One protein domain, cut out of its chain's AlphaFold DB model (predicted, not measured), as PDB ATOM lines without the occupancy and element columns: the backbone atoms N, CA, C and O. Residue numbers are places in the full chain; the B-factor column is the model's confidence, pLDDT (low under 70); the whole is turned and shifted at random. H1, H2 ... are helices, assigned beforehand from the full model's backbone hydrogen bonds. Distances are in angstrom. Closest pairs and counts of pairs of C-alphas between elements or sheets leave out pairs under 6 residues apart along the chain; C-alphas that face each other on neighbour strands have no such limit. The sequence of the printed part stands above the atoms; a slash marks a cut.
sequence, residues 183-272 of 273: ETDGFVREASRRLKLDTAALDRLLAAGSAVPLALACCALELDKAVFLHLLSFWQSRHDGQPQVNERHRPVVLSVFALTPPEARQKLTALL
ATOM      1  N   GLU A 183      19.075 -14.089 -21.373       75.31
ATOM      2  CA  GLU A 183      20.494 -14.339 -21.124       75.31
ATOM      3  C   GLU A 183      21.196 -14.785 -22.424       75.31
ATOM      4  O   GLU A 183      21.311 -15.981 -22.709       75.31
ATOM      5  N   THR A 184      21.672 -13.828 -23.231       75.38
ATOM      6  CA  THR A 184      22.447 -14.103 -24.465       75.38
ATOM      7  C   THR A 184      23.726 -14.881 -24.170       75.38
ATOM      8  O   THR A 184      24.036 -15.854 -24.854       75.38
ATOM      9  N   ASP A 185      24.414 -14.543 -23.081       79.12
ATOM     10  CA  ASP A 185      25.649 -15.217 -22.670       79.12
ATOM     11  C   ASP A 185      25.393 -16.691 -22.308       79.12
ATOM     12  O   ASP A 185      26.207 -17.577 -22.579       79.12
ATOM     13  N   GLY A 186      24.228 -16.974 -21.713       79.31
ATOM     14  CA  GLY A 186      23.766 -18.325 -21.408       79.31
ATOM     15  C   GLY A 186      23.538 -19.146 -22.676       79.31
ATOM     16  O   GLY A 186      23.950 -20.309 -22.741       79.31
ATOM     17  N   PHE A 187      22.966 -18.521 -23.710       82.44
ATOM     18  CA  PHE A 187      22.812 -19.126 -25.031       82.44
ATOM     19  C   PHE A 187      24.170 -19.462 -25.665       82.44
ATOM     20  O   PHE A 187      24.371 -20.610 -26.057       82.44
ATOM     21  N   VAL A 188      25.128 -18.526 -25.706       85.50
ATOM     22  CA  VAL A 188      26.452 -18.755 -26.324       85.50
ATOM     23  C   VAL A 188      27.229 -19.856 -25.607       85.50
ATOM     24  O   VAL A 188      27.785 -20.746 -26.255       85.50
ATOM     25  N   ARG A 189      27.223 -19.862 -24.268       82.69
ATOM     26  CA  ARG A 189      27.858 -20.920 -23.465       82.69
ATOM     27  C   ARG A 189      27.255 -22.297 -23.738       82.69
ATOM     28  O   ARG A 189      27.967 -23.301 -23.772       82.69
ATOM     29  N   GLU A 190      25.938 -22.371 -23.896       81.75
ATOM     30  CA  GLU A 190      25.234 -23.618 -24.191       81.75
ATOM     31  C   GLU A 190      25.470 -24.081 -25.636       81.75
ATOM     32  O   GLU A 190      25.759 -25.259 -25.850       81.75
ATOM     33  N   ALA A 191      25.426 -23.162 -26.602       84.00
ATOM     34  CA  ALA A 191      25.711 -23.420 -28.011       84.00
ATOM     35  C   ALA A 191      27.148 -23.923 -28.215       84.00
ATOM     36  O   ALA A 191      27.356 -24.963 -28.837       84.00
ATOM     37  N   SER A 192      28.129 -23.253 -27.605       85.62
ATOM     38  CA  SER A 192      29.550 -23.627 -27.668       85.62
ATOM     39  C   SER A 192      29.784 -25.032 -27.123       85.62
ATOM     40  O   SER A 192      30.451 -25.851 -27.754       85.62
ATOM     41  N   ARG A 193      29.154 -25.365 -25.988       84.12
ATOM     42  CA  ARG A 193      29.265 -26.697 -25.379       84.12
ATOM     43  C   ARG A 193      28.693 -27.797 -26.271       84.12
ATOM     44  O   ARG A 193      29.290 -28.865 -26.371       84.12
ATOM     45  N   ARG A 194      27.547 -27.548 -26.913       81.69
ATOM     46  CA  ARG A 194      26.871 -28.529 -27.781       81.69
ATOM     47  C   ARG A 194      27.594 -28.736 -29.099       81.69
ATOM     48  O   ARG A 194      27.784 -29.869 -29.528       81.69
ATOM     49  N   LEU A 195      28.043 -27.644 -29.709       84.06
ATOM     50  CA  LEU A 195      28.762 -27.673 -30.977       84.06
ATOM     51  C   LEU A 195      30.248 -28.022 -30.800       84.06
ATOM     52  O   LEU A 195      30.938 -28.241 -31.796       84.06
ATOM     53  N   LYS A 196      30.722 -28.136 -29.549       83.75
ATOM     54  CA  LYS A 196      32.130 -28.343 -29.170       83.75
ATOM     55  C   LYS A 196      33.045 -27.285 -29.801       83.75
ATOM     56  O   LYS A 196      34.078 -27.622 -30.369       83.75
ATOM     57  N   LEU A 197      32.616 -26.026 -29.737       86.44
ATOM     58  CA  LEU A 197      33.322 -24.862 -30.275       86.44
ATOM     59  C   LEU A 197      33.861 -23.995 -29.134       86.44
ATOM     60  O   LEU A 197      33.348 -24.049 -28.012       86.44
ATOM     61  N   ASP A 198      34.884 -23.191 -29.420       88.56
ATOM     62  CA  ASP A 198      35.396 -22.221 -28.453       88.56
ATOM     63  C   ASP A 198      34.350 -21.134 -28.158       88.56
ATOM     64  O   ASP A 198      33.724 -20.581 -29.065       88.56
ATOM     65  N   THR A 199      34.170 -20.821 -26.873       86.56
ATOM     66  CA  THR A 199      33.093 -19.919 -26.435       86.56
ATOM     67  C   THR A 199      33.392 -18.469 -26.793       86.56
ATOM     68  O   THR A 199      32.488 -17.750 -27.210       86.56
ATOM     69  N   ALA A 200      34.652 -18.041 -26.685       85.38
ATOM     70  CA  ALA A 200      35.051 -16.670 -26.996       85.38
ATOM     71  C   ALA A 200      35.111 -16.412 -28.512       85.38
ATOM     72  O   ALA A 200      34.871 -15.294 -28.969       85.38
ATOM     73  N   ALA A 201      35.444 -17.424 -29.312       85.62
ATOM     74  CA  ALA A 201      35.384 -17.354 -30.766       85.62
ATOM     75  C   ALA A 201      33.932 -17.306 -31.265       85.62
ATOM     76  O   ALA A 201      33.602 -16.448 -32.082       85.62
ATOM     77  N   LEU A 202      33.052 -18.160 -30.724       86.88
ATOM     78  CA  LEU A 202      31.640 -18.169 -31.104       86.88
ATOM     79  C   LEU A 202      30.932 -16.866 -30.714       86.88
ATOM     80  O   LEU A 202      30.192 -16.326 -31.528       86.88
ATOM     81  N   ASP A 203      31.186 -16.334 -29.515       86.19
ATOM     82  CA  ASP A 203      30.610 -15.058 -29.070       86.19
ATOM     83  C   ASP A 203      30.963 -13.907 -30.024       86.19
ATOM     84  O   ASP A 203      30.083 -13.219 -30.541       86.19
ATOM     85  N   ARG A 204      32.253 -13.771 -30.362       84.44
ATOM     86  CA  ARG A 204      32.737 -12.765 -31.320       84.44
ATOM     87  C   ARG A 204      32.122 -12.935 -32.707       84.44
ATOM     88  O   ARG A 204      31.798 -11.941 -33.351       84.44
ATOM     89  N   LEU A 205      31.958 -14.176 -33.166       85.56
ATOM     90  CA  LEU A 205      31.368 -14.471 -34.470       85.56
ATOM     91  C   LEU A 205      29.860 -14.167 -34.506       85.56
ATOM     92  O   LEU A 205      29.360 -13.682 -35.518       85.56
ATOM     93  N   LEU A 206      29.132 -14.437 -33.420       83.81
ATOM     94  CA  LEU A 206      27.695 -14.162 -33.311       83.81
ATOM     95  C   LEU A 206      27.392 -12.678 -33.085       83.81
ATOM     96  O   LEU A 206      26.368 -12.182 -33.552       83.81
ATOM     97  N   ALA A 207      28.289 -11.966 -32.406       77.56
ATOM     98  CA  ALA A 207      28.243 -10.515 -32.266       77.56
ATOM     99  C   ALA A 207      28.667  -9.775 -33.549       77.56
ATOM    100  O   ALA A 207      28.503  -8.559 -33.636       77.56
ATOM    101  N   ALA A 208      29.207 -10.477 -34.551       75.25
ATOM    102  CA  ALA A 208      29.534  -9.878 -35.837       75.25
ATOM    103  C   ALA A 208      28.259  -9.412 -36.565       75.25
ATOM    104  O   ALA A 208      27.200 -10.021 -36.451       75.25
ATOM    105  N   GLY A 209      28.355  -8.361 -37.385       72.25
ATOM    106  CA  GLY A 209      27.194  -7.695 -38.001       72.25
ATOM    107  C   GLY A 209      26.333  -8.524 -38.978       72.25
ATOM    108  O   GLY A 209      25.383  -7.980 -39.539       72.25
ATOM    109  N   SER A 210      26.627  -9.811 -39.193       82.06
ATOM    110  CA  SER A 210      25.892 -10.717 -40.088       82.06
ATOM    111  C   SER A 210      25.021 -11.697 -39.305       82.06
ATOM    112  O   SER A 210      25.468 -12.294 -38.335       82.06
ATOM    113  N   ALA A 211      23.785 -11.932 -39.753       85.31
ATOM    114  CA  ALA A 211      22.887 -12.901 -39.113       85.31
ATOM    115  C   ALA A 211      23.123 -14.352 -39.572       85.31
ATOM    116  O   ALA A 211      22.486 -15.275 -39.067       85.31
ATOM    117  N   VAL A 212      24.024 -14.564 -40.540       87.25
ATOM    118  CA  VAL A 212      24.330 -15.891 -41.098       87.25
ATOM    119  C   VAL A 212      24.960 -16.828 -40.057       87.25
ATOM    120  O   VAL A 212      24.477 -17.954 -39.947       87.25
ATOM    121  N   PRO A 213      25.955 -16.416 -39.244       87.94
ATOM    122  CA  PRO A 213      26.497 -17.270 -38.186       87.94
ATOM    123  C   PRO A 213      25.456 -17.652 -37.130       87.94
ATOM    124  O   PRO A 213      25.432 -18.795 -36.683       87.94
ATOM    125  N   LEU A 214      24.541 -16.737 -36.790       87.69
ATOM    126  CA  LEU A 214      23.441 -17.014 -35.863       87.69
ATOM    127  C   LEU A 214      22.457 -18.042 -36.438       87.69
ATOM    128  O   LEU A 214      22.049 -18.965 -35.735       87.69
ATOM    129  N   ALA A 215      22.112 -17.926 -37.723       88.12
ATOM    130  CA  ALA A 215      21.274 -18.905 -38.414       88.12
ATOM    131  C   ALA A 215      21.962 -20.275 -38.543       88.12
ATOM    132  O   ALA A 215      21.323 -21.299 -38.311       88.12
ATOM    133  N   LEU A 216      23.264 -20.304 -38.851       88.56
ATOM    134  CA  LEU A 216      24.060 -21.535 -38.911       88.56
ATOM    135  C   LEU A 216      24.147 -22.212 -37.542       88.56
ATOM    136  O   LEU A 216      23.982 -23.425 -37.460       88.56
ATOM    137  N   ALA A 217      24.345 -21.439 -36.471       88.06
ATOM    138  CA  ALA A 217      24.324 -21.952 -35.107       88.06
ATOM    139  C   ALA A 217      22.948 -22.528 -34.743       88.06
ATOM    140  O   ALA A 217      22.883 -23.611 -34.174       88.06
ATOM    141  N   CYS A 218      21.852 -21.861 -35.118       86.94
ATOM    142  CA  CYS A 218      20.499 -22.380 -34.899       86.94
ATOM    143  C   CYS A 218      20.262 -23.689 -35.660       86.94
ATOM    144  O   CYS A 218      19.803 -24.658 -35.066       86.94
ATOM    145  N   CYS A 219      20.637 -23.749 -36.938       86.94
ATOM    146  CA  CYS A 219      20.495 -24.946 -37.764       86.94
ATOM    147  C   CYS A 219      21.357 -26.117 -37.251       86.94
ATOM    148  O   CYS A 219      20.872 -27.239 -37.145       86.94
ATOM    149  N   ALA A 220      22.601 -25.855 -36.839       86.50
ATOM    150  CA  ALA A 220      23.488 -26.861 -36.249       86.50
ATOM    151  C   ALA A 220      23.019 -27.361 -34.868       86.50
ATOM    152  O   ALA A 220      23.424 -28.436 -34.433       86.50
ATOM    153  N   LEU A 221      22.191 -26.575 -34.173       85.75
ATOM    154  CA  LEU A 221      21.542 -26.926 -32.906       85.75
ATOM    155  C   LEU A 221      20.138 -27.516 -33.097       85.75
ATOM    156  O   LEU A 221      19.434 -27.699 -32.107       85.75
ATOM    157  N   GLU A 222      19.725 -27.768 -34.342       81.56
ATOM    158  CA  GLU A 222      18.391 -28.274 -34.690       81.56
ATOM    159  C   GLU A 222      17.247 -27.366 -34.204       81.56
ATOM    160  O   GLU A 222      16.141 -27.809 -33.899       81.56
ATOM    161  N   LEU A 223      17.509 -26.060 -34.131       82.31
ATOM    162  CA  LEU A 223      16.487 -25.049 -33.901       82.31
ATOM    163  C   LEU A 223      15.820 -24.683 -35.224       82.31
ATOM    164  O   LEU A 223      16.484 -24.452 -36.239       82.31
ATOM    165  N   ASP A 224      14.496 -24.583 -35.197       79.00
ATOM    166  CA  ASP A 224      13.725 -24.236 -36.380       79.00
ATOM    167  C   ASP A 224      13.837 -22.742 -36.757       79.00
ATOM    168  O   ASP A 224      14.310 -21.873 -36.014       79.00
ATOM    169  N   LYS A 225      13.353 -22.433 -37.962       81.00
ATOM    170  CA  LYS A 225      13.333 -21.079 -38.524       81.00
ATOM    171  C   LYS A 225      12.501 -20.087 -37.699       81.00
ATOM    172  O   LYS A 225      12.836 -18.901 -37.673       81.00
ATOM    173  N   ALA A 226      11.405 -20.521 -37.080       78.00
ATOM    174  CA  ALA A 226      10.552 -19.640 -36.283       78.00
ATOM    175  C   ALA A 226      11.267 -19.228 -34.987       78.00
ATOM    176  O   ALA A 226      11.272 -18.048 -34.631       78.00
ATOM    177  N   VAL A 227      11.957 -20.177 -34.353       79.00
ATOM    178  CA  VAL A 227      12.820 -19.957 -33.192       79.00
ATOM    179  C   VAL A 227      13.959 -19.000 -33.530       79.00
ATOM    180  O   VAL A 227      14.213 -18.066 -32.770       79.00
ATOM    181  N   PHE A 228      14.600 -19.160 -34.689       84.56
ATOM    182  CA  PHE A 228      15.636 -18.233 -35.142       84.56
ATOM    183  C   PHE A 228      15.137 -16.791 -35.286       84.56
ATOM    184  O   PHE A 228      15.809 -15.872 -34.830       84.56
ATOM    185  N   LEU A 229      13.968 -16.567 -35.895       82.44
ATOM    186  CA  LEU A 229      13.430 -15.210 -36.055       82.44
ATOM    187  C   LEU A 229      13.150 -14.547 -34.700       82.44
ATOM    188  O   LEU A 229      13.412 -13.355 -34.531       82.44
ATOM    189  N   HIS A 230      12.668 -15.329 -33.734       79.25
ATOM    190  CA  HIS A 230      12.481 -14.866 -32.364       79.25
ATOM    191  C   HIS A 230      13.823 -14.546 -31.684       79.25
ATOM    192  O   HIS A 230      13.972 -13.485 -31.076       79.25
ATOM    193  N   LEU A 231      14.821 -15.427 -31.819       78.31
ATOM    194  CA  LEU A 231      16.166 -15.221 -31.275       78.31
ATOM    195  C   LEU A 231      16.846 -13.992 -31.885       78.31
ATOM    196  O   LEU A 231      17.446 -13.216 -31.156       78.31
ATOM    197  N   LEU A 232      16.723 -13.788 -33.195       82.00
ATOM    198  CA  LEU A 232      17.300 -12.649 -33.904       82.00
ATOM    199  C   LEU A 232      16.743 -11.321 -33.380       82.00
ATOM    200  O   LEU A 232      17.515 -10.415 -33.083       82.00
ATOM    201  N   SER A 233      15.419 -11.218 -33.220       77.56
ATOM    202  CA  SER A 233      14.788 -10.009 -32.675       77.56
ATOM    203  C   SER A 233      15.243  -9.726 -31.243       77.56
ATOM    204  O   SER A 233      15.390  -8.566 -30.863       77.56
ATOM    205  N   PHE A 234      15.450 -10.776 -30.449       75.56
ATOM    206  CA  PHE A 234      15.945 -10.652 -29.084       75.56
ATOM    207  C   PHE A 234      17.432 -10.269 -29.037       75.56
ATOM    208  O   PHE A 234      17.847  -9.439 -28.238       75.56
ATOM    209  N   TRP A 235      18.244 -10.842 -29.919       79.19
ATOM    210  CA  TRP A 235      19.664 -10.534 -30.018       79.19
ATOM    211  C   TRP A 235      19.886  -9.070 -30.425       79.19
ATOM    212  O   TRP A 235      20.641  -8.344 -29.784       79.19
ATOM    213  N   GLN A 236      19.138  -8.600 -31.426       79.94
ATOM    214  CA  GLN A 236      19.180  -7.218 -31.906       79.94
ATOM    215  C   GLN A 236      18.774  -6.194 -30.840       79.94
ATOM    216  O   GLN A 236      19.347  -5.110 -30.806       79.94
ATOM    217  N   SER A 237      17.827  -6.514 -29.950       75.56
ATOM    218  CA  SER A 237      17.430  -5.587 -28.879       75.56
ATOM    219  C   SER A 237      18.523  -5.381 -27.825       75.56
ATOM    220  O   SER A 237      18.488  -4.389 -27.100       75.56
ATOM    221  N   ARG A 238      19.501  -6.293 -27.753       72.38
ATOM    222  CA  ARG A 238      20.594  -6.273 -26.774       72.38
ATOM    223  C   ARG A 238      21.943  -5.852 -27.364       72.38
ATOM    224  O   ARG A 238      22.799  -5.393 -26.618       72.38
ATOM    225  N   HIS A 239      22.116  -5.981 -28.679       69.62
ATOM    226  CA  HIS A 239      23.344  -5.647 -29.410       69.62
ATOM    227  C   HIS A 239      23.146  -4.465 -30.378       69.62
ATOM    228  O   HIS A 239      23.571  -4.528 -31.531       69.62
ATOM    229  N   ASP A 240      22.458  -3.403 -29.941       69.69
ATOM    230  CA  ASP A 240      22.265  -2.151 -30.702       69.69
ATOM    231  C   ASP A 240      21.767  -2.352 -32.154       69.69
ATOM    232  O   ASP A 240      22.179  -1.668 -33.093       69.69
ATOM    233  N   GLY A 241      20.879  -3.327 -32.369       64.31
ATOM    234  CA  GLY A 241      20.311  -3.649 -33.680       64.31
ATOM    235  C   GLY A 241      21.164  -4.575 -34.555       64.31
ATOM    236  O   GLY A 241      20.803  -4.818 -35.710       64.31
ATOM    237  N   GLN A 242      22.269  -5.116 -34.039       71.44
ATOM    238  CA  GLN A 242      23.089  -6.117 -34.722       71.44
ATOM    239  C   GLN A 242      22.712  -7.547 -34.296       71.44
ATOM    240  O   GLN A 242      22.313  -7.758 -33.154       71.44
ATOM    241  N   PRO A 243      22.839  -8.549 -35.183       72.12
ATOM    242  CA  PRO A 243      23.217  -8.432 -36.590       72.12
ATOM    243  C   PRO A 243      22.066  -7.916 -37.466       72.12
ATOM    244  O   PRO A 243      20.917  -8.325 -37.302       72.12
ATOM    245  N   GLN A 244      22.360  -7.049 -38.437       68.88
ATOM    246  CA  GLN A 244      21.329  -6.495 -39.321       68.88
ATOM    247  C   GLN A 244      20.928  -7.507 -40.402       68.88
ATOM    248  O   GLN A 244      21.769  -8.081 -41.092       68.88
ATOM    249  N   VAL A 245      19.620  -7.692 -40.599       70.19
ATOM    250  CA  VAL A 245      19.077  -8.452 -41.732       70.19
ATOM    251  C   VAL A 245      18.389  -7.481 -42.675       70.19
ATOM    252  O   VAL A 245      17.198  -7.211 -42.554       70.19
ATOM    253  N   ASN A 246      19.149  -6.957 -43.636       67.69
ATOM    254  CA  ASN A 246      18.581  -6.186 -44.739       67.69
ATOM    255  C   ASN A 246      17.626  -7.072 -45.558       67.69
ATOM    256  O   ASN A 246      17.872  -8.271 -45.716       67.69
ATOM    257  N   GLU A 247      16.571  -6.495 -46.146       62.78
ATOM    258  CA  GLU A 247      15.571  -7.238 -46.940       62.78
ATOM    259  C   GLU A 247      16.197  -8.089 -48.057       62.78
ATOM    260  O   GLU A 247      15.721  -9.183 -48.350       62.78
ATOM    261  N   ARG A 248      17.331  -7.640 -48.611       63.44
ATOM    262  CA  ARG A 248      18.112  -8.360 -49.632       63.44
ATOM    263  C   ARG A 248      18.883  -9.574 -49.093       63.44
ATOM    264  O   ARG A 248      19.163 -10.496 -49.847       63.44
ATOM    265  N   HIS A 249      19.219  -9.595 -47.803       68.44
ATOM    266  CA  HIS A 249      20.002 -10.658 -47.153       68.44
ATOM    267  C   HIS A 249      19.109 -11.687 -46.447       68.44
ATOM    268  O   HIS A 249      19.537 -12.809 -46.180       68.44
ATOM    269  N   ARG A 250      17.842 -11.339 -46.197       72.00
ATOM    270  CA  ARG A 250      16.842 -12.220 -45.585       72.00
ATOM    271  C   ARG A 250      16.674 -13.563 -46.318       72.00
ATOM    272  O   ARG A 250      16.658 -14.578 -45.627       72.00
ATOM    273  N   PRO A 251      16.607 -13.639 -47.664       75.44
ATOM    274  CA  PRO A 251      16.480 -14.923 -48.361       75.44
ATOM    275  C   PRO A 251      17.696 -15.833 -48.151       75.44
ATOM    276  O   PRO A 251      17.531 -17.034 -47.970       75.44
ATOM    277  N   VAL A 252      18.898 -15.251 -48.104       78.94
ATOM    278  CA  VAL A 252      20.170 -15.969 -47.917       78.94
ATOM    279  C   VAL A 252      20.298 -16.516 -46.495       78.94
ATOM    280  O   VAL A 252      20.720 -17.648 -46.291       78.94
ATOM    281  N   VAL A 253      19.893 -15.735 -45.494       81.44
ATOM    282  CA  VAL A 253      19.872 -16.186 -44.094       81.44
ATOM    283  C   VAL A 253      18.855 -17.311 -43.909       81.44
ATOM    284  O   VAL A 253      19.116 -18.285 -43.212       81.44
ATOM    285  N   LEU A 254      17.695 -17.212 -44.560       82.56
ATOM    286  CA  LEU A 254      16.653 -18.229 -44.455       82.56
ATOM    287  C   LEU A 254      16.969 -19.503 -45.248       82.56
ATOM    288  O   LEU A 254      16.512 -20.569 -44.843       82.56
ATOM    289  N   SER A 255      17.760 -19.425 -46.323       85.50
ATOM    290  CA  SER A 255      18.188 -20.614 -47.070       85.50
ATOM    291  C   SER A 255      19.160 -21.496 -46.282       85.50
ATOM    292  O   SER A 255      19.318 -22.663 -46.621       85.50
ATOM    293  N   VAL A 256      19.768 -20.983 -45.203       86.38
ATOM    294  CA  VAL A 256      20.584 -21.777 -44.266       86.38
ATOM    295  C   VAL A 256      19.782 -22.922 -43.645       86.38
ATOM    296  O   VAL A 256      20.327 -24.001 -43.449       86.38
ATOM    297  N   PHE A 257      18.480 -22.737 -43.405       84.19
ATOM    298  CA  PHE A 257      17.618 -23.773 -42.819       84.19
ATOM    299  C   PHE A 257      17.260 -24.910 -43.790       84.19
ATOM    300  O   PHE A 257      16.549 -25.830 -43.401       84.19
ATOM    301  N   ALA A 258      17.726 -24.854 -45.042       85.19
ATOM    302  CA  ALA A 258      17.657 -25.981 -45.970       85.19
ATOM    303  C   ALA A 258      18.861 -26.935 -45.841       85.19
ATOM    304  O   ALA A 258      18.859 -27.994 -46.464       85.19
ATOM    305  N   LEU A 259      19.889 -26.556 -45.072       84.12
ATOM    306  CA  LEU A 259      21.059 -27.391 -44.805       84.12
ATOM    307  C   LEU A 259      20.748 -28.454 -43.751       84.12
ATOM    308  O   LEU A 259      19.901 -28.259 -42.879       84.12
ATOM    309  N   THR A 260      21.496 -29.552 -43.787       84.69
ATOM    310  CA  THR A 260      21.489 -30.524 -42.691       84.69
ATOM    311  C   THR A 260      22.304 -29.998 -41.492       84.69
ATOM    312  O   THR A 260      23.275 -29.255 -41.682       84.69
ATOM    313  N   PRO A 261      21.979 -30.391 -40.242       83.19
ATOM    314  CA  PRO A 261      22.744 -29.993 -39.053       83.19
ATOM    315  C   PRO A 261      24.272 -30.204 -39.145       83.19
ATOM    316  O   PRO A 261      25.017 -29.293 -38.759       83.19
ATOM    317  N   PRO A 262      24.800 -31.329 -39.684       81.56
ATOM    318  CA  PRO A 262      26.247 -31.497 -39.842       81.56
ATOM    319  C   PRO A 262      26.863 -30.515 -40.853       81.56
ATOM    320  O   PRO A 262      27.949 -29.994 -40.598       81.56
ATOM    321  N   GLU A 263      26.176 -30.199 -41.955       84.69
ATOM    322  CA  GLU A 263      26.644 -29.220 -42.951       84.69
ATOM    323  C   GLU A 263      26.662 -27.796 -42.384       84.69
ATOM    324  O   GLU A 263      27.611 -27.040 -42.611       84.69
ATOM    325  N   ALA A 264      25.634 -27.431 -41.612       87.69
ATOM    326  CA  ALA A 264      25.574 -26.147 -40.922       87.69
ATOM    327  C   ALA A 264      26.729 -25.995 -39.922       87.69
ATOM    328  O   ALA A 264      27.396 -24.959 -39.899       87.69
ATOM    329  N   ARG A 265      27.030 -27.050 -39.151       86.69
ATOM    330  CA  ARG A 265      28.162 -27.065 -38.214       86.69
ATOM    331  C   ARG A 265      29.505 -26.946 -38.927       86.69
ATOM    332  O   ARG A 265      30.364 -26.191 -38.474       86.69
ATOM    333  N   GLN A 266      29.691 -27.657 -40.037       87.81
ATOM    334  CA  GLN A 266      30.917 -27.574 -40.830       87.81
ATOM    335  C   GLN A 266      31.140 -26.149 -41.351       87.81
ATOM    336  O   GLN A 266      32.231 -25.600 -41.203       87.81
ATOM    337  N   LYS A 267      30.093 -25.515 -41.896       87.50
ATOM    338  CA  LYS A 267      30.154 -24.122 -42.362       87.50
ATOM    339  C   LYS A 267      30.397 -23.128 -41.230       87.50
ATOM    340  O   LYS A 267      31.128 -22.171 -41.437       87.50
ATOM    341  N   LEU A 268      29.811 -23.350 -40.053       88.19
ATOM    342  CA  LEU A 268      30.049 -22.509 -38.879       88.19
ATOM    343  C   LEU A 268      31.499 -22.615 -38.392       88.19
ATOM    344  O   LEU A 268      32.099 -21.605 -38.049       88.19
ATOM    345  N   THR A 269      32.066 -23.823 -38.397       87.06
ATOM    346  CA  THR A 269      33.457 -24.062 -37.976       87.06
ATOM    347  C   THR A 269      34.442 -23.383 -38.929       87.06
ATOM    348  O   THR A 269      35.351 -22.706 -38.473       87.06
ATOM    349  N   ALA A 270      34.188 -23.438 -40.240       88.69
ATOM    350  CA  ALA A 270      35.006 -22.755 -41.245       88.69
ATOM    351  C   ALA A 270      34.986 -21.214 -41.151       88.69
ATOM    352  O   ALA A 270      35.776 -20.559 -41.820       88.69
ATOM    353  N   LEU A 271      34.061 -20.627 -40.380       84.81
ATOM    354  CA  LEU A 271      34.032 -19.188 -40.086       84.81
ATOM    355  C   LEU A 271      34.792 -18.826 -38.798       84.81
ATOM    356  O   LEU A 271      34.930 -17.641 -38.496       84.81
ATOM    357  N   LEU A 272      35.197 -19.828 -38.014       81.00
ATOM    358  CA  LEU A 272      35.942 -19.669 -36.763       81.00
ATOM    359  C   LEU A 272      37.453 -19.895 -36.938       81.00
ATOM    360  O   LEU A 272      38.206 -19.435 -36.078       81.00
TER     361      LEU A 272
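AT A GLANCE: This is residues 183 to 272 of the 273 residues of an uncharacterized protein of Asticcacaulis sp. AC460 (UniProt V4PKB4). This is a rounded ball of six short helices, with H3 in the core and H4, H5 and H6 packed round it. H1 and H2, set steeply to each other, cover another side. The 90 printed residues hold six named helices, H1 to H6 in chain order, and no named strand; the class is all helix. The whole is compact, with a radius of gyration of the C-alphas of 11.8 A and spans of 32 by 27 by 21 A.

IN THESE COORDINATES: Find C-alpha 184 at (22.447, -14.103, -24.465); from there H1 runs through residues 184 to 195, 16.3 A. Next come H2, residues 199 to 206, and H3, residues 212 to 220. H4, residues 225 to 238, is the longest at 20.2 A. H5 spans residues 250 to 258, and H6 residues 261 to 269, ending at C-alpha 269 (33.457, -24.062, -37.976).

HOW THE PARTS SIT: Start at H3, the hub. It touches H6 at a steep tilt of 38 degrees, opposite ways; their closest C-alphas, Ala 220 and Pro 261, are 4.3 A apart. It touches H5 at a shallow tilt of 20 degrees, the same way, closest at C-alphas 212 and 253, 5.4 A. H3 and H4 form a helical hairpin, H4 touching with residues 228 to 232 alone; C-alphas 218 and 228 are closest, 6.4 A. H2 and H3 only just touch, only at the corner, with 3 pairs of C-alphas within 8 A; the closest, 206 and 214, are 5.7 A apart. H1 touches H2 with residues 188 to 193 alone, closest at C-alphas 192 and 199, 5.3 A. H2 is apart from H4, H5 and H6. Every O i to N i+4 pair is within hydrogen-bond range in H1, H2, H3 and H6; H4 has 9 of 10, and H5 2 of 5 beside 6 of 6 O i to N i+3 pairs.

THE WHOLE: The two C-alphas farthest apart, of Arg 193 and Arg 248, are 32.4 A apart. The printed part has no cut. Look between H4 and H5 for the one long link, of 11 residues; there lie the residues with pLDDT under 70: 239 to 241, 244 and 246 to 249.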